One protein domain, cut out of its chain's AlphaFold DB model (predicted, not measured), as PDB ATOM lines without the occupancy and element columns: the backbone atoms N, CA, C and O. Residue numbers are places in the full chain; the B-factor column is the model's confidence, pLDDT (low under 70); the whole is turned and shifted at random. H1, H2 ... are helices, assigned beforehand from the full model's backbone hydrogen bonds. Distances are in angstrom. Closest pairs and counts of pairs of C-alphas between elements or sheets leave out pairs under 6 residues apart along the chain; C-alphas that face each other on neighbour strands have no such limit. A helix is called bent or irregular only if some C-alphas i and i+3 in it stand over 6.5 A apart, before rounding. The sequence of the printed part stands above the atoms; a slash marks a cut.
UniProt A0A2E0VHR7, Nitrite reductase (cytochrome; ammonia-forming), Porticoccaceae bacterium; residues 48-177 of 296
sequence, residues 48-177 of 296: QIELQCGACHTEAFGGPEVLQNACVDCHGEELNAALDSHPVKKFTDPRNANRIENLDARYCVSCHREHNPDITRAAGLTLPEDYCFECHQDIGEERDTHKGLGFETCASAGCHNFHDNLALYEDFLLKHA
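AT A GLANCE: This is residues 48 to 177 of the 296 residues of the protein "Nitrite reductase (cytochrome; ammonia-forming)" of Porticoccaceae bacterium (UniProt A0A2E0VHR7). With little regular structure, loops wind between H1, a kinked helix along one side, and short helices H2 to H6 across from it; residues 169 to 177, with H7, stick out. The 130 printed residues, all helix by class, have seven named helices, H1 to H7, holding 50, and no named strand. The whole is only just compact, close to loose: radius of gyration of the C-alphas 16.6 A, spans 49 by 33 by 31 A.

IN THESE COORDINATES: H1, residues 63 to 81, spans 27.3 A from C-alpha 63 at (57.422, 2.579, -24.016), with a kink of 64 degrees near residue 74. H2 is 88 to 91, H3 94 to 102, 14.6 A long, H4 133 to 136, H5 139 to 142, H6 153 to 156, and H7 170 to 175, ending at (45.033, 25.522, -60.255). H1 and H3 are irregular: C-alphas 74 and 77 are 7.3 A apart, 95 and 98 7.7 A.

HOW THE PARTS SIT: H1, H5, H6 and H7 touch no helix. H3 and H4 only just touch, with 3 C-alpha pairs within 8 A, closest Arg 99 and Cys 135, 6.2 A. H2 and H3 only just touch, only at the corner, with 3 such pairs. In H7 every O i to N i+4 pair is within hydrogen-bond range, in H1 11 of 15, in H3 1 of 5, beside 4 of 6 O i to N i+3 pairs.

THE WHOLE: The printed part has no cut. Links H3 to H4 and H6 to H7 are long. Residues 167 to 172 have pLDDT under 70.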
ATOM      1  N   GLN A  48      33.988   3.537 -25.208       83.25
ATOM      2  CA  GLN A  48      33.291   2.347 -25.673       83.25
ATOM      3  C   GLN A  48      34.179   1.099 -25.722       83.25
ATOM      4  O   GLN A  48      33.638  -0.002 -25.716       83.25
ATOM      5  N   ILE A  49      35.503   1.238 -25.729       84.69
ATOM      6  CA  ILE A  49      36.465   0.128 -25.786       84.69
ATOM      7  C   ILE A  49      37.289  -0.013 -24.498       84.69
ATOM      8  O   ILE A  49      38.256  -0.765 -24.473       84.69
ATOM      9  N   GLU A  50      36.885   0.632 -23.397       83.38
ATOM     10  CA  GLU A  50      37.617   0.590 -22.117       83.38
ATOM     11  C   GLU A  50      37.725  -0.815 -21.497       83.38
ATOM     12  O   GLU A  50      38.608  -1.073 -20.689       83.38
ATOM     13  N   LEU A  51      36.858  -1.742 -21.919       81.69
ATOM     14  CA  LEU A  51      36.895  -3.150 -21.514       81.69
ATOM     15  C   LEU A  51      38.019  -3.949 -22.194       81.69
ATOM     16  O   LEU A  51      38.205  -5.121 -21.874       81.69
ATOM     17  N   GLN A  52      38.733  -3.346 -23.146       87.25
ATOM     18  CA  GLN A  52      39.829  -3.971 -23.870       87.25
ATOM     19  C   GLN A  52      41.115  -3.146 -23.731       87.25
ATOM     20  O   GLN A  52      41.637  -2.611 -24.706       87.25
ATOM     21  N   CYS A  53      41.653  -3.036 -22.515       86.62
ATOM     22  CA  CYS A  53      42.884  -2.287 -22.247       86.62
ATOM     23  C   CYS A  53      44.078  -2.759 -23.099       86.62
ATOM     24  O   CYS A  53      44.926  -1.944 -23.472       86.62
ATOM     25  N   GLY A  54      44.111  -4.044 -23.478       86.44
ATOM     26  CA  GLY A  54      45.107  -4.601 -24.401       86.44
ATOM     27  C   GLY A  54      45.057  -4.028 -25.826       86.44
ATOM     28  O   GLY A  54      45.982  -4.262 -26.595       86.44
ATOM     29  N   ALA A  55      44.022  -3.261 -26.188       88.12
ATOM     30  CA  ALA A  55      43.964  -2.549 -27.465       88.12
ATOM     31  C   ALA A  55      44.986  -1.404 -27.550       88.12
ATOM     32  O   ALA A  55      45.501  -1.146 -28.630       88.12
ATOM     33  N   CYS A  56      45.297  -0.756 -26.421       89.06
ATOM     34  CA  CYS A  56      46.279   0.333 -26.346       89.06
ATOM     35  C   CYS A  56      47.574  -0.114 -25.652       89.06
ATOM     36  O   CYS A  56      48.671   0.303 -26.017       89.06
ATOM     37  N   HIS A  57      47.456  -0.978 -24.642       89.12
ATOM     38  CA  HIS A  57      48.571  -1.482 -23.846       89.12
ATOM     39  C   HIS A  57      48.936  -2.910 -24.258       89.12
ATOM     40  O   HIS A  57      48.727  -3.862 -23.506       89.12
ATOM     41  N   THR A  58      49.478  -3.047 -25.467       87.75
ATOM     42  CA  THR A  58      49.799  -4.343 -26.085       87.75
ATOM     43  C   THR A  58      51.000  -5.043 -25.440       87.75
ATOM     44  O   THR A  58      51.034  -6.272 -25.401       87.75
ATOM     45  N   GLU A  59      51.952  -4.297 -24.865       85.44
ATOM     46  CA  GLU A  59      53.100  -4.853 -24.137       85.44
ATOM     47  C   GLU A  59      53.385  -4.120 -22.816       85.44
ATOM     48  O   GLU A  59      53.313  -2.891 -22.712       85.44
ATOM     49  N   ALA A  60      53.770  -4.881 -21.785       80.62
ATOM     50  CA  ALA A  60      54.174  -4.325 -20.498       80.62
ATOM     51  C   ALA A  60      55.526  -3.605 -20.617       80.62
ATOM     52  O   ALA A  60      56.506  -4.191 -21.066       80.62
ATOM     53  N   PHE A  61      55.586  -2.350 -20.159       81.00
ATOM     54  CA  PHE A  61      56.784  -1.501 -20.247       81.00
ATOM     55  C   PHE A  61      57.303  -1.281 -21.685       81.00
ATOM     56  O   PHE A  61      58.483  -0.992 -21.867       81.00
ATOM     57  N   GLY A  62      56.427  -1.364 -22.694       81.94
ATOM     58  CA  GLY A  62      56.781  -1.218 -24.113       81.94
ATOM     59  C   GLY A  62      57.207   0.190 -24.556       81.94
ATOM     60  O   GLY A  62      57.697   0.368 -25.666       81.94
ATOM     61  N   GLY A  63      57.051   1.200 -23.697       88.69
ATOM     62  CA  GLY A  63      57.422   2.579 -24.016       88.69
ATOM     63  C   GLY A  63      56.478   3.262 -25.021       88.69
ATOM     64  O   GLY A  63      55.415   2.725 -25.353       88.69
ATOM     65  N   PRO A  64      56.825   4.482 -25.465       88.62
ATOM     66  CA  PRO A  64      55.975   5.280 -26.343       88.62
ATOM     67  C   PRO A  64      55.833   4.688 -27.751       88.62
ATOM     68  O   PRO A  64      54.804   4.903 -28.379       88.62
ATOM     69  N   GLU A  65      56.799   3.909 -28.243       91.69
ATOM     70  CA  GLU A  65      56.736   3.269 -29.564       91.69
ATOM     71  C   GLU A  65      55.646   2.199 -29.642       91.69
ATOM     72  O   GLU A  65      54.901   2.144 -30.618       91.69
ATOM     73  N   VAL A  66      55.523   1.367 -28.606       93.00
ATOM     74  CA  VAL A  66      54.478   0.336 -28.548       93.00
ATOM     75  C   VAL A  66      53.095   0.983 -28.534       93.00
ATOM     76  O   VAL A  66      52.212   0.569 -29.281       93.00
ATOM     77  N   LEU A  67      52.928   2.046 -27.742       92.31
ATOM     78  CA  LEU A  67      51.671   2.785 -27.682       92.31
ATOM     79  C   LEU A  67      51.377   3.521 -28.996       92.31
ATOM     80  O   LEU A  67      50.238   3.529 -29.454       92.31
ATOM     81  N   GLN A  68      52.403   4.086 -29.636       94.50
ATOM     82  CA  GLN A  68      52.273   4.724 -30.942       94.50
ATOM     83  C   GLN A  68      51.750   3.750 -31.995       94.50
ATOM     84  O   GLN A  68      50.838   4.098 -32.742       94.50
ATOM     85  N   ASN A  69      52.301   2.538 -32.040       94.56
ATOM     86  CA  ASN A  69      51.851   1.515 -32.979       94.56
ATOM     87  C   ASN A  69      50.398   1.124 -32.702       94.56
ATOM     88  O   ASN A  69      49.601   1.132 -33.629       94.56
ATOM     89  N   ALA A  70      50.022   0.921 -31.436       94.25
ATOM     90  CA  ALA A  70      48.636   0.628 -31.075       94.25
ATOM     91  C   ALA A  70      47.653   1.728 -31.531       94.25
ATOM     92  O   ALA A  70      46.565   1.427 -32.023       94.25
ATOM     93  N   CYS A  71      48.041   3.007 -31.430       93.62
ATOM     94  CA  CYS A  71      47.248   4.110 -31.976       93.62
ATOM     95  C   CYS A  71      47.145   4.047 -33.510       93.62
ATOM     96  O   CYS A  71      46.062   4.230 -34.063       93.62
ATOM     97  N   VAL A  72      48.262   3.804 -34.202       94.44
ATOM     98  CA  VAL A  72      48.325   3.753 -35.673       94.44
ATOM     99  C   VAL A  72      47.591   2.537 -36.236       94.44
ATOM    100  O   VAL A  72      46.997   2.647 -37.303       94.44
ATOM    101  N   ASP A  73      47.549   1.421 -35.516       92.56
ATOM    102  CA  ASP A  73      46.819   0.222 -35.934       92.56
ATOM    103  C   ASP A  73      45.311   0.482 -36.083       92.56
ATOM    104  O   ASP A  73      44.652  -0.190 -36.871       92.56
ATOM    105  N   CYS A  74      44.762   1.472 -35.365       90.56
ATOM    106  CA  CYS A  74      43.367   1.901 -35.524       90.56
ATOM    107  C   CYS A  74      43.222   3.165 -36.389       90.56
ATOM    108  O   CYS A  74      42.318   3.235 -37.216       90.56
ATOM    109  N   HIS A  75      44.093   4.164 -36.221       92.25
ATOM    110  CA  HIS A  75      43.927   5.484 -36.852       92.25
ATOM    111  C   HIS A  75      44.774   5.705 -38.112       92.25
ATOM    112  O   HIS A  75      44.634   6.725 -38.784       92.25
ATOM    113  N   GLY A  76      45.670   4.781 -38.462       92.94
ATOM    114  CA  GLY A  76      46.606   4.942 -39.576       92.94
ATOM    115  C   GLY A  76      45.918   5.083 -40.933       92.94
ATOM    116  O   GLY A  76      46.337   5.900 -41.755       92.94
ATOM    117  N   GLU A  77      44.836   4.336 -41.156       90.38
ATOM    118  CA  GLU A  77      44.041   4.441 -42.384       90.38
ATOM    119  C   GLU A  77      43.327   5.793 -42.483       90.38
ATOM    120  O   GLU A  77      43.357   6.421 -43.542       90.38
ATOM    121  N   GLU A  78      42.758   6.279 -41.376       87.31
ATOM    122  CA  GLU A  78      42.097   7.587 -41.304       87.31
ATOM    123  C   GLU A  78      43.089   8.725 -41.570       87.31
ATOM    124  O   GLU A  78      42.810   9.616 -42.372       87.31
ATOM    125  N   LEU A  79      44.277   8.668 -40.960       91.12
ATOM    126  CA  LEU A  79      45.355   9.633 -41.186       91.12
ATOM    127  C   LEU A  79      45.805   9.644 -42.653       91.12
ATOM    128  O   LEU A  79      46.017  10.706 -43.242       91.12
ATOM    129  N   ASN A  80      45.920   8.468 -43.270       90.25
ATOM    130  CA  ASN A  80      46.264   8.359 -44.683       90.25
ATOM    131  C   ASN A  80      45.155   8.933 -45.582       90.25
ATOM    132  O   ASN A  80      45.447   9.690 -46.509       90.25
ATOM    133  N   ALA A  81      43.889   8.625 -45.289       86.94
ATOM    134  CA  ALA A  81      42.735   9.142 -46.022       86.94
ATOM    135  C   ALA A  81      42.594  10.670 -45.895       86.94
ATOM    136  O   ALA A  81      42.240  11.336 -46.867       86.94
ATOM    137  N   ALA A  82      42.924  11.227 -44.727       86.94
ATOM    138  CA  ALA A  82      42.938  12.665 -44.460       86.94
ATOM    139  C   ALA A  82      44.138  13.402 -45.088       86.94
ATOM    140  O   ALA A  82      44.216  14.630 -45.010       86.94
ATOM    141  N   LEU A  83      45.058  12.669 -45.731       88.12
ATOM    142  CA  LEU A  83      46.324  13.180 -46.255       88.12
ATOM    143  C   LEU A  83      47.114  13.940 -45.188       88.12
ATOM    144  O   LEU A  83      47.516  15.079 -45.430       88.12
ATOM    145  N   ASP A  84      47.321  13.288 -44.036       90.94
ATOM    146  CA  ASP A  84      47.938  13.856 -42.833       90.94
ATOM    147  C   ASP A  84      48.950  14.962 -43.143       90.94
ATOM    148  O   ASP A  84      50.000  14.725 -43.758       90.94
ATOM    149  N   SER A  85      48.605  16.190 -42.744       88.75
ATOM    150  CA  SER A  85      49.448  17.357 -42.983       88.75
ATOM    151  C   SER A  85      50.665  17.372 -42.052       88.75
ATOM    152  O   SER A  85      51.660  18.025 -42.377       88.75
ATOM    153  N   HIS A  86      50.674  16.579 -40.977       92.56
ATOM    154  CA  HIS A  86      51.790  16.438 -40.039       92.56
ATOM    155  C   HIS A  86      52.194  14.965 -39.827       92.56
ATOM    156  O   HIS A  86      52.228  14.481 -38.698       92.56
ATOM    157  N   PRO A  87      52.603  14.244 -40.891       92.50
ATOM    158  CA  PRO A  87      52.973  12.845 -40.766       92.50
ATOM    159  C   PRO A  87      54.341  12.711 -40.096       92.50
ATOM    160  O   PRO A  87      55.236  13.533 -40.321       92.50
ATOM    161  N   VAL A  88      54.558  11.602 -39.380       91.81
ATOM    162  CA  VAL A  88      55.810  11.280 -38.656       91.81
ATOM    163  C   VAL A  88      57.071  11.536 -39.496       91.81
ATOM    164  O   VAL A  88      58.059  12.056 -38.983       91.81
ATOM    165  N   LYS A  89      57.025  11.264 -40.810       92.00
ATOM    166  CA  LYS A  89      58.144  11.510 -41.743       92.00
ATOM    167  C   LYS A  89      58.646  12.963 -41.772       92.00
ATOM    168  O   LYS A  89      59.805  13.184 -42.103       92.00
ATOM    169  N   LYS A  90      57.800  13.959 -41.467       90.75
ATOM    170  CA  LYS A  90      58.229  15.364 -41.359       90.75
ATOM    171  C   LYS A  90      59.100  15.565 -40.124       90.75
ATOM    172  O   LYS A  90      60.082  16.293 -40.185       90.75
ATOM    173  N   PHE A  91      58.767  14.904 -39.025       92.88
ATOM    174  CA  PHE A  91      59.434  15.073 -37.736       92.88
ATOM    175  C   PHE A  91      60.670  14.185 -37.569       92.88
ATOM    176  O   PHE A  91      61.519  14.471 -36.733       92.88
ATOM    177  N   THR A  92      60.812  13.139 -38.383       92.56
ATOM    178  CA  THR A  92      62.056  12.358 -38.472       92.56
ATOM    179  C   THR A  92      63.102  12.994 -39.389       92.56
ATOM    180  O   THR A  92      64.237  12.521 -39.435       92.56
ATOM    181  N   ASP A  93      62.759  14.077 -40.093       93.88
ATOM    182  CA  ASP A  93      63.727  14.877 -40.838       93.88
ATOM    183  C   ASP A  93      64.714  15.553 -39.865       93.88
ATOM    184  O   ASP A  93      64.278  16.323 -39.002       93.88
ATOM    185  N   PRO A  94      66.038  15.344 -40.005       92.44
ATOM    186  CA  PRO A  94      67.039  15.939 -39.116       92.44
ATOM    187  C   PRO A  94      66.973  17.468 -39.016       92.44
ATOM    188  O   PRO A  94      67.397  18.037 -38.013       92.44
ATOM    189  N   ARG A  95      66.421  18.153 -40.027       91.12
ATOM    190  CA  ARG A  95      66.220  19.612 -40.006       91.12
ATOM    191  C   ARG A  95      65.219  20.060 -38.939       91.12
ATOM    192  O   ARG A  95      65.245  21.220 -38.543       91.12
ATOM    193  N   ASN A  96      64.370  19.151 -38.465       89.81
ATOM    194  CA  ASN A  96      63.367  19.404 -37.438       89.81
ATOM    195  C   ASN A  96      63.796  18.925 -36.042       89.81
ATOM    196  O   ASN A  96      62.985  18.987 -35.123       89.81
ATOM    197  N   ALA A  97      65.056  18.509 -35.852       89.94
ATOM    198  CA  ALA A  97      65.545  17.980 -34.573       89.94
ATOM    199  C   ALA A  97      65.282  18.929 -33.388       89.94
ATOM    200  O   ALA A  97      64.769  18.496 -32.366       89.94
ATOM    201  N   ASN A  98      65.513  20.235 -33.557       88.62
ATOM    202  CA  ASN A  98      65.253  21.211 -32.491       88.62
ATOM    203  C   ASN A  98      63.752  21.390 -32.188       88.62
ATOM    204  O   ASN A  98      63.388  21.769 -31.081       88.62
ATOM    205  N   ARG A  99      62.860  21.149 -33.160       86.56
ATOM    206  CA  ARG A  99      61.407  21.318 -32.972       86.56
ATOM    207  C   ARG A  99      60.832  20.200 -32.105       86.56
ATOM    208  O   ARG A  99      60.012  20.463 -31.231       86.56
ATOM    209  N   ILE A 100      61.310  18.972 -32.312       92.25
ATOM    210  CA  ILE A 100      60.855  17.800 -31.552       92.25
ATOM    211  C   ILE A 100      61.387  17.760 -30.112       92.25
ATOM    212  O   ILE A 100      60.856  17.008 -29.305       92.25
ATOM    213  N   GLU A 101      62.391  18.575 -29.766       91.25
ATOM    214  CA  GLU A 101      62.827  18.749 -28.371       91.25
ATOM    215  C   GLU A 101      61.786  19.502 -27.526       91.25
ATOM    216  O   GLU A 101      61.643  19.213 -26.339       91.25
ATOM    217  N   ASN A 102      61.040  20.430 -28.137       89.81
ATOM    218  CA  ASN A 102      59.998  21.209 -27.457       89.81
ATOM    219  C   ASN A 102      58.635  20.509 -27.514       89.81
ATOM    220  O   ASN A 102      57.928  20.435 -26.510       89.81
ATOM    221  N   LEU A 103      58.272  19.982 -28.688       93.19
ATOM    222  CA  LEU A 103      57.028  19.251 -28.895       93.19
ATOM    223  C   LEU A 103      57.258  18.080 -29.851       93.19
ATOM    224  O   LEU A 103      57.370  18.249 -31.066       93.19
ATOM    225  N   ASP A 104      57.300  16.872 -29.295       94.44
ATOM    226  CA  ASP A 104      57.572  15.667 -30.069       94.44
ATOM    227  C   ASP A 104      56.319  15.134 -30.778       94.44
ATOM    228  O   ASP A 104      55.683  14.166 -30.353       94.44
ATOM    229  N   ALA A 105      55.971  15.763 -31.898       93.44
ATOM    230  CA  ALA A 105      54.823  15.395 -32.726       93.44
ATOM    231  C   ALA A 105      54.985  14.061 -33.491       93.44
ATOM    232  O   ALA A 105      54.157  13.730 -34.338       93.44
ATOM    233  N   ARG A 106      56.032  13.269 -33.209       94.00
ATOM    234  CA  ARG A 106      56.139  11.885 -33.708       94.00
ATOM    235  C   ARG A 106      55.189  10.936 -32.985       94.00
ATOM    236  O   ARG A 106      54.848   9.899 -33.548       94.00
ATOM    237  N   TYR A 107      54.800  11.279 -31.758       95.31
ATOM    238  CA  TYR A 107      53.989  10.424 -30.904       95.31
ATOM    239  C   TYR A 107      52.624  11.059 -30.646       95.31
ATOM    240  O   TYR A 107      52.538  12.194 -30.177       95.31
ATOM    241  N   CYS A 108      51.550  10.303 -30.877       94.31
ATOM    242  CA  CYS A 108      50.173  10.736 -30.641       94.31
ATOM    243  C   CYS A 108      49.998  11.230 -29.203       94.31
ATOM    244  O   CYS A 108      49.386  12.270 -28.971       94.31
ATOM    245  N   VAL A 109      50.604  10.528 -28.241       93.44
ATOM    246  CA  VAL A 109      50.490  10.824 -26.806       93.44
ATOM    247  C   VAL A 109      51.180  12.104 -26.348       93.44
ATOM    248  O   VAL A 109      50.916  12.560 -25.234       93.44
ATOM    249  N   SER A 110      52.007  12.722 -27.194       94.56
ATOM    250  CA  SER A 110      52.523  14.072 -26.941       94.56
ATOM    251  C   SER A 110      51.397  15.106 -26.936       94.56
ATOM    252  O   SER A 110      51.452  16.070 -26.175       94.56
ATOM    253  N   CYS A 111      50.353  14.880 -27.741       94.00
ATOM    254  CA  CYS A 111      49.205  15.777 -27.872       94.00
ATOM    255  C   CYS A 111      47.922  15.188 -27.264       94.00
ATOM    256  O   CYS A 111      47.130  15.903 -26.641       94.00
ATOM    257  N   HIS A 112      47.723  13.881 -27.423       93.69
ATOM    258  CA  HIS A 112      46.512  13.144 -27.078       93.69
ATOM    259  C   HIS A 112      46.771  12.210 -25.903       93.69
ATOM    260  O   HIS A 112      47.193  11.066 -26.071       93.69
ATOM    261  N   ARG A 113      46.529  12.695 -24.684       90.56
ATOM    262  CA  ARG A 113      46.678  11.875 -23.483       90.56
ATOM    263  C   ARG A 113      45.339  11.291 -23.073       90.56
ATOM    264  O   ARG A 113      44.422  11.999 -22.666       90.56
ATOM    265  N   GLU A 114      45.265   9.973 -23.151       88.88
ATOM    266  CA  GLU A 114      44.172   9.199 -22.579       88.88
ATOM    267  C   GLU A 114      44.216   9.274 -21.038       88.88
ATOM    268  O   GLU A 114      45.221   9.699 -20.456       88.88
ATOM    269  N   HIS A 115      43.133   8.875 -20.363       89.94
ATOM    270  CA  HIS A 115      43.064   8.820 -18.895       89.94
ATOM    271  C   HIS A 115      43.190  10.170 -18.166       89.94
ATOM    272  O   HIS A 115      43.520  10.219 -16.980       89.94
ATOM    273  N   ASN A 116      42.924  11.281 -18.861       89.19
ATOM    274  CA  ASN A 116      43.030  12.627 -18.295       89.19
ATOM    275  C   ASN A 116      41.823  13.524 -18.638       89.19
ATOM    276  O   ASN A 116      41.987  14.573 -19.266       89.19
ATOM    277  N   PRO A 117      40.600  13.118 -18.248       83.69
ATOM    278  CA  PRO A 117      39.358  13.772 -18.671       83.69
ATOM    279  C   PRO A 117      39.282  15.257 -18.290       83.69
ATOM    280  O   PRO A 117      38.637  16.026 -18.996       83.69
ATOM    281  N   ASP A 118      39.969  15.668 -17.221       85.31
ATOM    282  CA  ASP A 118      39.916  17.030 -16.681       85.31
ATOM    283  C   ASP A 118      40.485  18.091 -17.634       85.31
ATOM    284  O   ASP A 118      40.121  19.264 -17.545       85.31
ATOM    285  N   ILE A 119      41.384  17.695 -18.543       87.44
ATOM    286  CA  ILE A 119      42.018  18.605 -19.511       87.44
ATOM    287  C   ILE A 119      41.772  18.203 -20.969       87.44
ATOM    288  O   ILE A 119      42.235  18.895 -21.879       87.44
ATOM    289  N   THR A 120      41.068  17.093 -21.201       87.44
ATOM    290  CA  THR A 120      40.781  16.590 -22.545       87.44
ATOM    291  C   THR A 120      39.739  17.457 -23.241       87.44
ATOM    292  O   THR A 120      38.606  17.609 -22.787       87.44
ATOM    293  N   ARG A 121      40.124  18.006 -24.392       86.06
ATOM    294  CA  ARG A 121      39.284  18.817 -25.276       86.06
ATOM    295  C   ARG A 121      38.657  17.953 -26.375       86.06
ATOM    296  O   ARG A 121      38.731  16.720 -26.367       86.06
ATOM    297  N   ALA A 122      38.019  18.606 -27.347       81.94
ATOM    298  CA  ALA A 122      37.523  17.945 -28.549       81.94
ATOM    299  C   ALA A 122      38.634  17.124 -29.236       81.94
ATOM    300  O   ALA A 122      39.810  17.476 -29.171       81.94
ATOM    301  N   ALA A 123      38.246  16.012 -29.866       78.75
ATOM    302  CA  ALA A 123      39.162  15.064 -30.515       78.75
ATOM    303  C   ALA A 123      40.267  14.480 -29.601       78.75
ATOM    304  O   ALA A 123      41.301  14.029 -30.082       78.75
ATOM    305  N   GLY A 124      40.073  14.479 -28.276       86.38
ATOM    306  CA  GLY A 124      41.045  13.891 -27.352       86.38
ATOM    307  C   GLY A 124      42.310  14.736 -27.155       86.38
ATOM    308  O   GLY A 124      43.301  14.225 -26.642       86.38
ATOM    309  N   LEU A 125      42.316  15.999 -27.597       91.12
ATOM    310  CA  LEU A 125      43.474  16.887 -27.480       91.12
ATOM    311  C   LEU A 125      43.660  17.337 -26.027       91.12
ATOM    312  O   LEU A 125      42.725  17.830 -25.400       91.12
ATOM    313  N   THR A 126      44.878  17.215 -25.506       93.38
ATOM    314  CA  THR A 126      45.224  17.583 -24.118       93.38
ATOM    315  C   THR A 126      46.206  18.749 -24.017       93.38
ATOM    316  O   THR A 126      46.647  19.096 -22.922       93.38
ATOM    317  N   LEU A 127      46.530  19.378 -25.149       92.69
ATOM    318  CA  LEU A 127      47.362  20.576 -25.213       92.69
ATOM    319  C   LEU A 127      46.524  21.869 -25.179       92.69
ATOM    320  O   LEU A 127      45.319  21.843 -25.460       92.69
ATOM    321  N   PRO A 128      47.146  23.011 -24.830       90.25
ATOM    322  CA  PRO A 128      46.608  24.346 -25.098       90.25
ATOM    323  C   PRO A 128      46.269  24.562 -26.579       90.25
ATOM    324  O   PRO A 128      46.823  23.887 -27.432       90.25
ATOM    325  N   GLU A 129      45.377  25.506 -26.896       86.69
ATOM    326  CA  GLU A 129      44.950  25.803 -28.283       86.69
ATOM    327  C   GLU A 129      46.043  26.443 -29.149       86.69
ATOM    328  O   GLU A 129      45.988  26.363 -30.372       86.69
ATOM    329  N   ASP A 130      47.045  27.050 -28.522       90.06
ATOM    330  CA  ASP A 130      48.154  27.757 -29.154       90.06
ATOM    331  C   ASP A 130      49.407  26.884 -29.333       90.06
ATOM    332  O   ASP A 130      50.449  27.399 -29.718       90.06
ATOM    333  N   TYR A 131      49.323  25.562 -29.140       91.44
ATOM    334  CA  TYR A 131      50.460  24.634 -29.290       91.44
ATOM    335  C   TYR A 131      51.162  24.709 -30.659       91.44
ATOM    336  O   TYR A 131      52.332  24.349 -30.785       91.44
ATOM    337  N   CYS A 132      50.470  25.200 -31.693       90.94
ATOM    338  CA  CYS A 132      51.048  25.470 -33.008       90.94
ATOM    339  C   CYS A 132      52.213  26.471 -32.931       90.94
ATOM    340  O   CYS A 132      53.145  26.390 -33.737       90.94
ATOM    341  N   PHE A 133      52.174  27.385 -31.953       90.88
ATOM    342  CA  PHE A 133      53.216  28.365 -31.681       90.88
ATOM    343  C   PHE A 133      54.573  27.699 -31.486       90.88
ATOM    344  O   PHE A 133      55.529  28.166 -32.081       90.88
ATOM    345  N   GLU A 134      54.665  26.560 -30.790       90.62
ATOM    346  CA  GLU A 134      55.942  25.880 -30.500       90.62
ATOM    347  C   GLU A 134      56.819  25.664 -31.747       90.62
ATOM    348  O   GLU A 134      58.050  25.677 -31.675       90.62
ATOM    349  N   CYS A 135      56.187  25.527 -32.916       90.88
ATOM    350  CA  CYS A 135      56.849  25.370 -34.205       90.88
ATOM    351  C   CYS A 135      56.644  26.553 -35.172       90.88
ATOM    352  O   CYS A 135      57.512  26.800 -36.011       90.88
ATOM    353  N   HIS A 136      55.525  27.272 -35.110       91.50
ATOM    354  CA  HIS A 136      55.144  28.287 -36.103       91.50
ATOM    355  C   HIS A 136      55.247  29.731 -35.583       91.50
ATOM    356  O   HIS A 136      54.505  30.595 -36.041       91.50
ATOM    357  N   GLN A 137      56.178  30.003 -34.663       90.38
ATOM    358  CA  GLN A 137      56.368  31.310 -34.001       90.38
ATOM    359  C   GLN A 137      56.470  32.483 -34.988       90.38
ATOM    360  O   GLN A 137      55.874  33.535 -34.769       90.38
ATOM    361  N   ASP A 138      57.156  32.270 -36.112       91.75
ATOM    362  CA  ASP A 138      57.483  33.333 -37.066       91.75
ATOM    363  C   ASP A 138      56.448  33.469 -38.202       91.75
ATOM    364  O   ASP A 138      56.630  34.261 -39.127       91.75
ATOM    365  N   ILE A 139      55.331  32.725 -38.166       90.69
ATOM    366  CA  ILE A 139      54.397  32.648 -39.306       90.69
ATOM    367  C   ILE A 139      53.778  34.002 -39.680       90.69
ATOM    368  O   ILE A 139      53.537  34.270 -40.857       90.69
ATOM    369  N   GLY A 140      53.560  34.878 -38.695       88.88
ATOM    370  CA  GLY A 140      53.072  36.241 -38.917       88.88
ATOM    371  C   GLY A 140      54.108  37.162 -39.576       88.88
ATOM    372  O   GLY A 140      53.740  38.182 -40.158       88.88
ATOM    373  N   GLU A 141      55.393  36.810 -39.519       91.44
ATOM    374  CA  GLU A 141      56.470  37.507 -40.226       91.44
ATOM    375  C   GLU A 141      56.683  36.920 -41.626       91.44
ATOM    376  O   GLU A 141      56.832  37.668 -42.596       91.44
ATOM    377  N   GLU A 142      56.636  35.591 -41.743       90.31
ATOM    378  CA  GLU A 142      56.868  34.851 -42.989       90.31
ATOM    379  C   GLU A 142      55.705  34.953 -43.986       90.31
ATOM    380  O   GLU A 142      55.916  34.842 -45.198       90.31
ATOM    381  N   ARG A 143      54.468  35.143 -43.504       87.56
ATOM    382  CA  ARG A 143      53.263  35.177 -44.342       87.56
ATOM    383  C   ARG A 143      52.382  36.375 -44.020       87.56
ATOM    384  O   ARG A 143      51.719  36.425 -42.990       87.56
ATOM    385  N   ASP A 144      52.265  37.287 -44.983       89.94
ATOM    386  CA  ASP A 144      51.412  38.477 -44.868       89.94
ATOM    387  C   ASP A 144      49.947  38.148 -44.544       89.94
ATOM    388  O   ASP A 144      49.291  38.900 -43.829       89.94
ATOM    389  N   THR A 145      49.441  37.007 -45.022       86.62
ATOM    390  CA  THR A 145      48.068  36.547 -44.755       86.62
ATOM    391  C   THR A 145      47.815  36.172 -43.296       86.62
ATOM    392  O   THR A 145      46.659  36.087 -42.897       86.62
ATOM    393  N   HIS A 146      48.870  35.958 -42.506       90.75
ATOM    394  CA  HIS A 146      48.793  35.574 -41.095       90.75
ATOM    395  C   HIS A 146      49.074  36.751 -40.145       90.75
ATOM    396  O   HIS A 146      49.017  36.597 -38.924       90.75
ATOM    397  N   LYS A 147      49.349  37.952 -40.674       92.06
ATOM    398  CA  LYS A 147      49.606  39.146 -39.857       92.06
ATOM    399  C   LYS A 147      48.374  39.546 -39.052       92.06
ATOM    400  O   LYS A 147      47.316  39.822 -39.608       92.06
ATOM    401  N   GLY A 148      48.550  39.652 -37.735       89.00
ATOM    402  CA  GLY A 148      47.496  40.075 -36.811       89.00
ATOM    403  C   GLY A 148      46.497  38.978 -36.430       89.00
ATOM    404  O   GLY A 148      45.530  39.290 -35.739       89.00
ATOM    405  N   LEU A 149      46.721  37.726 -36.845       89.94
ATOM    406  CA  LEU A 149      45.969  36.569 -36.353       89.94
ATOM    407  C   LEU A 149      46.607  36.040 -35.059       89.94
ATOM    408  O   LEU A 149      47.832  35.993 -34.946       89.94
ATOM    409  N   GLY A 150      45.781  35.660 -34.080       88.94
ATOM    410  CA  GLY A 150      46.240  35.028 -32.837       88.94
ATOM    411  C   GLY A 150      46.578  33.547 -33.035       88.94
ATOM    412  O   GLY A 150      45.987  32.886 -33.891       88.94
ATOM    413  N   PHE A 151      47.511  33.000 -32.252       89.38
ATOM    414  CA  PHE A 151      47.936  31.595 -32.379       89.38
ATOM    415  C   PHE A 151      46.840  30.590 -32.000       89.38
ATOM    416  O   PHE A 151      46.805  29.487 -32.539       89.38
ATOM    417  N   GLU A 152      45.888  30.983 -31.162       86.25
ATOM    418  CA  GLU A 152      44.689  30.214 -30.825       86.25
ATOM    419  C   GLU A 152      43.718  30.055 -32.011       86.25
ATOM    420  O   GLU A 152      42.830  29.199 -32.000       86.25
ATOM    421  N   THR A 153      43.884  30.867 -33.061       87.31
ATOM    422  CA  THR A 153      43.003  30.851 -34.237       87.31
ATOM    423  C   THR A 153      43.382  29.793 -35.269       87.31
ATOM    424  O   THR A 153      42.560  29.471 -36.122       87.31
ATOM    425  N   CYS A 154      44.579  29.197 -35.167       85.44
ATOM    426  CA  CYS A 154      45.105  28.247 -36.152       85.44
ATOM    427  C   CYS A 154      44.120  27.104 -36.453       85.44
ATOM    428  O   CYS A 154      43.805  26.855 -37.615       85.44
ATOM    429  N   ALA A 155      43.602  26.456 -35.403       79.88
ATOM    430  CA  ALA A 155      42.618  25.378 -35.519       79.88
ATOM    431  C   ALA A 155      41.165  25.873 -35.400       79.88
ATOM    432  O   ALA A 155      40.258  25.328 -36.026       79.88
ATOM    433  N   SER A 156      40.919  26.920 -34.606       81.31
ATOM    434  CA  SER A 156      39.552  27.367 -34.300       81.31
ATOM    435  C   SER A 156      38.907  28.206 -35.409       81.31
ATOM    436  O   SER A 156      37.681  28.242 -35.507       81.31
ATOM    437  N   ALA A 157      39.700  28.831 -36.290       81.31
ATOM    438  CA  ALA A 157      39.191  29.563 -37.451       81.31
ATOM    439  C   ALA A 157      38.724  28.642 -38.596       81.31
ATOM    440  O   ALA A 157      38.130  29.120 -39.561       81.31
ATOM    441  N   GLY A 158      38.994  27.332 -38.509       75.12
ATOM    442  CA  GLY A 158      38.609  26.345 -39.521       75.12
ATOM    443  C   GLY A 158      39.435  26.395 -40.810       75.12
ATOM    444  O   GLY A 158      39.071  25.738 -41.782       75.12
ATOM    445  N   CYS A 159      40.527  27.168 -40.840       79.56
ATOM    446  CA  CYS A 159      41.431  27.233 -41.990       79.56
ATOM    447  C   CYS A 159      42.432  26.073 -42.001       79.56
ATOM    448  O   CYS A 159      42.678  25.501 -43.054       79.56
ATOM    449  N   HIS A 160      42.991  25.696 -40.849       83.88
ATOM    450  CA  HIS A 160      43.941  24.592 -40.754       83.88
ATOM    451  C   HIS A 160      43.466  23.543 -39.755       83.88
ATOM    452  O   HIS A 160      42.976  23.866 -38.677       83.88
ATOM    453  N   ASN A 161      43.680  22.278 -40.103       85.50
ATOM    454  CA  ASN A 161      43.545  21.144 -39.203       85.50
ATOM    455  C   ASN A 161      44.887  20.409 -39.151       85.50
ATOM    456  O   ASN A 161      45.550  20.237 -40.174       85.50
ATOM    457  N   PHE A 162      45.295  19.959 -37.963       89.38
ATOM    458  CA  PHE A 162      46.613  19.342 -37.786       89.38
ATOM    459  C   PHE A 162      46.784  18.059 -38.612       89.38
ATOM    460  O   PHE A 162      47.833  17.870 -39.210       89.38
ATOM    461  N   HIS A 163      45.756  17.211 -38.697       91.06
ATOM    462  CA  HIS A 163      45.810  15.964 -39.473       91.06
ATOM    463  C   HIS A 163      45.032  16.003 -40.789       91.06
ATOM    464  O   HIS A 163      45.179  15.108 -41.608       91.06
ATOM    465  N   ASP A 164      44.194  17.007 -41.015       87.25
ATOM    466  CA  ASP A 164      43.316  17.032 -42.183       87.25
ATOM    467  C   ASP A 164      43.823  18.042 -43.213       87.25
ATOM    468  O   ASP A 164      43.864  19.248 -42.964       87.25
ATOM    469  N   ASN A 165      44.219  17.519 -44.373       82.25
ATOM    470  CA  ASN A 165      44.664  18.287 -45.530       82.25
ATOM    471  C   ASN A 165      43.642  18.254 -46.686       82.25
ATOM    472  O   ASN A 165      43.970  18.585 -47.826       82.25
ATOM    473  N   LEU A 166      42.402  17.829 -46.422       74.88
ATOM    474  CA  LEU A 166      41.312  17.773 -47.398       74.88
ATOM    475  C   LEU A 166      40.550  19.099 -47.481       74.88
ATOM    476  O   LEU A 166      40.071  19.465 -48.555       74.88
ATOM    477  N   ALA A 167      40.437  19.820 -46.360       62.75
ATOM    478  CA  ALA A 167      39.648  21.050 -46.263       62.75
ATOM    479  C   ALA A 167      40.192  22.200 -47.134       62.75
ATOM    480  O   ALA A 167      39.421  23.023 -47.628       62.75
ATOM    481  N   LEU A 168      41.506  22.228 -47.376       63.84
ATOM    482  CA  LEU A 168      42.164  23.162 -48.282       63.84
ATOM    483  C   LEU A 168      43.061  22.378 -49.240       63.84
ATOM    484  O   LEU A 168      44.258  22.232 -49.015       63.84
ATOM    485  N   TYR A 169      42.493  21.889 -50.343       65.56
ATOM    486  CA  TYR A 169      43.299  21.424 -51.473       65.56
ATOM    487  C   TYR A 169      43.968  22.636 -52.134       65.56
ATOM    488  O   TYR A 169      43.505  23.136 -53.159       65.56
ATOM    489  N   GLU A 170      45.039  23.147 -51.529       65.88
ATOM    490  CA  GLU A 170      45.734  24.356 -51.982       65.88
ATOM    491  C   GLU A 170      46.132  24.245 -53.458       65.88
ATOM    492  O   GLU A 170      45.896  25.173 -54.225       65.88
ATOM    493  N   ASP A 171      46.608  23.076 -53.892       68.00
ATOM    494  CA  ASP A 171      46.956  22.815 -55.293       68.00
ATOM    495  C   ASP A 171      45.747  22.906 -56.235       68.00
ATOM    496  O   ASP A 171      45.855  23.444 -57.338       68.00
ATOM    497  N   PHE A 172      44.579  22.408 -55.811       69.75
ATOM    498  CA  PHE A 172      43.336  22.546 -56.575       69.75
ATOM    499  C   PHE A 172      42.893  24.008 -56.606       69.75
ATOM    500  O   PHE A 172      42.619  24.545 -57.675       69.75
ATOM    501  N   LEU A 173      42.864  24.675 -55.451       72.12
ATOM    502  CA  LEU A 173      42.449  26.071 -55.337       72.12
ATOM    503  C   LEU A 173      43.351  26.988 -56.168       72.12
ATOM    504  O   LEU A 173      42.840  27.850 -56.872       72.12
ATOM    505  N   LEU A 174      44.666  26.765 -56.165       75.06
ATOM    506  CA  LEU A 174      45.623  27.491 -57.001       75.06
ATOM    507  C   LEU A 174      45.418  27.202 -58.488       75.06
ATOM    508  O   LEU A 174      45.383  28.131 -59.296       75.06
ATOM    509  N   LYS A 175      45.253  25.927 -58.861       77.94
ATOM    510  CA  LYS A 175      45.033  25.522 -60.255       77.94
ATOM    511  C   LYS A 175      43.731  26.084 -60.831       77.94
ATOM    512  O   LYS A 175      43.685  26.375 -62.022       77.94
ATOM    513  N   HIS A 176      42.707  26.244 -59.994       75.62
ATOM    514  CA  HIS A 176      41.353  26.634 -60.384       75.62
ATOM    515  C   HIS A 176      40.964  28.053 -59.919       75.62
ATOM    516  O   HIS A 176      39.806  28.444 -60.043       75.62
ATOM    517  N   ALA A 177      41.910  28.866 -59.427       80.12
ATOM    518  CA  ALA A 177      41.643  30.203 -58.876       80.12
ATOM    519  C   ALA A 177      41.000  31.183 -59.878       80.12
ATOM    520  O   ALA A 177      40.348  32.147 -59.478       80.12
TER     521      ALA A 177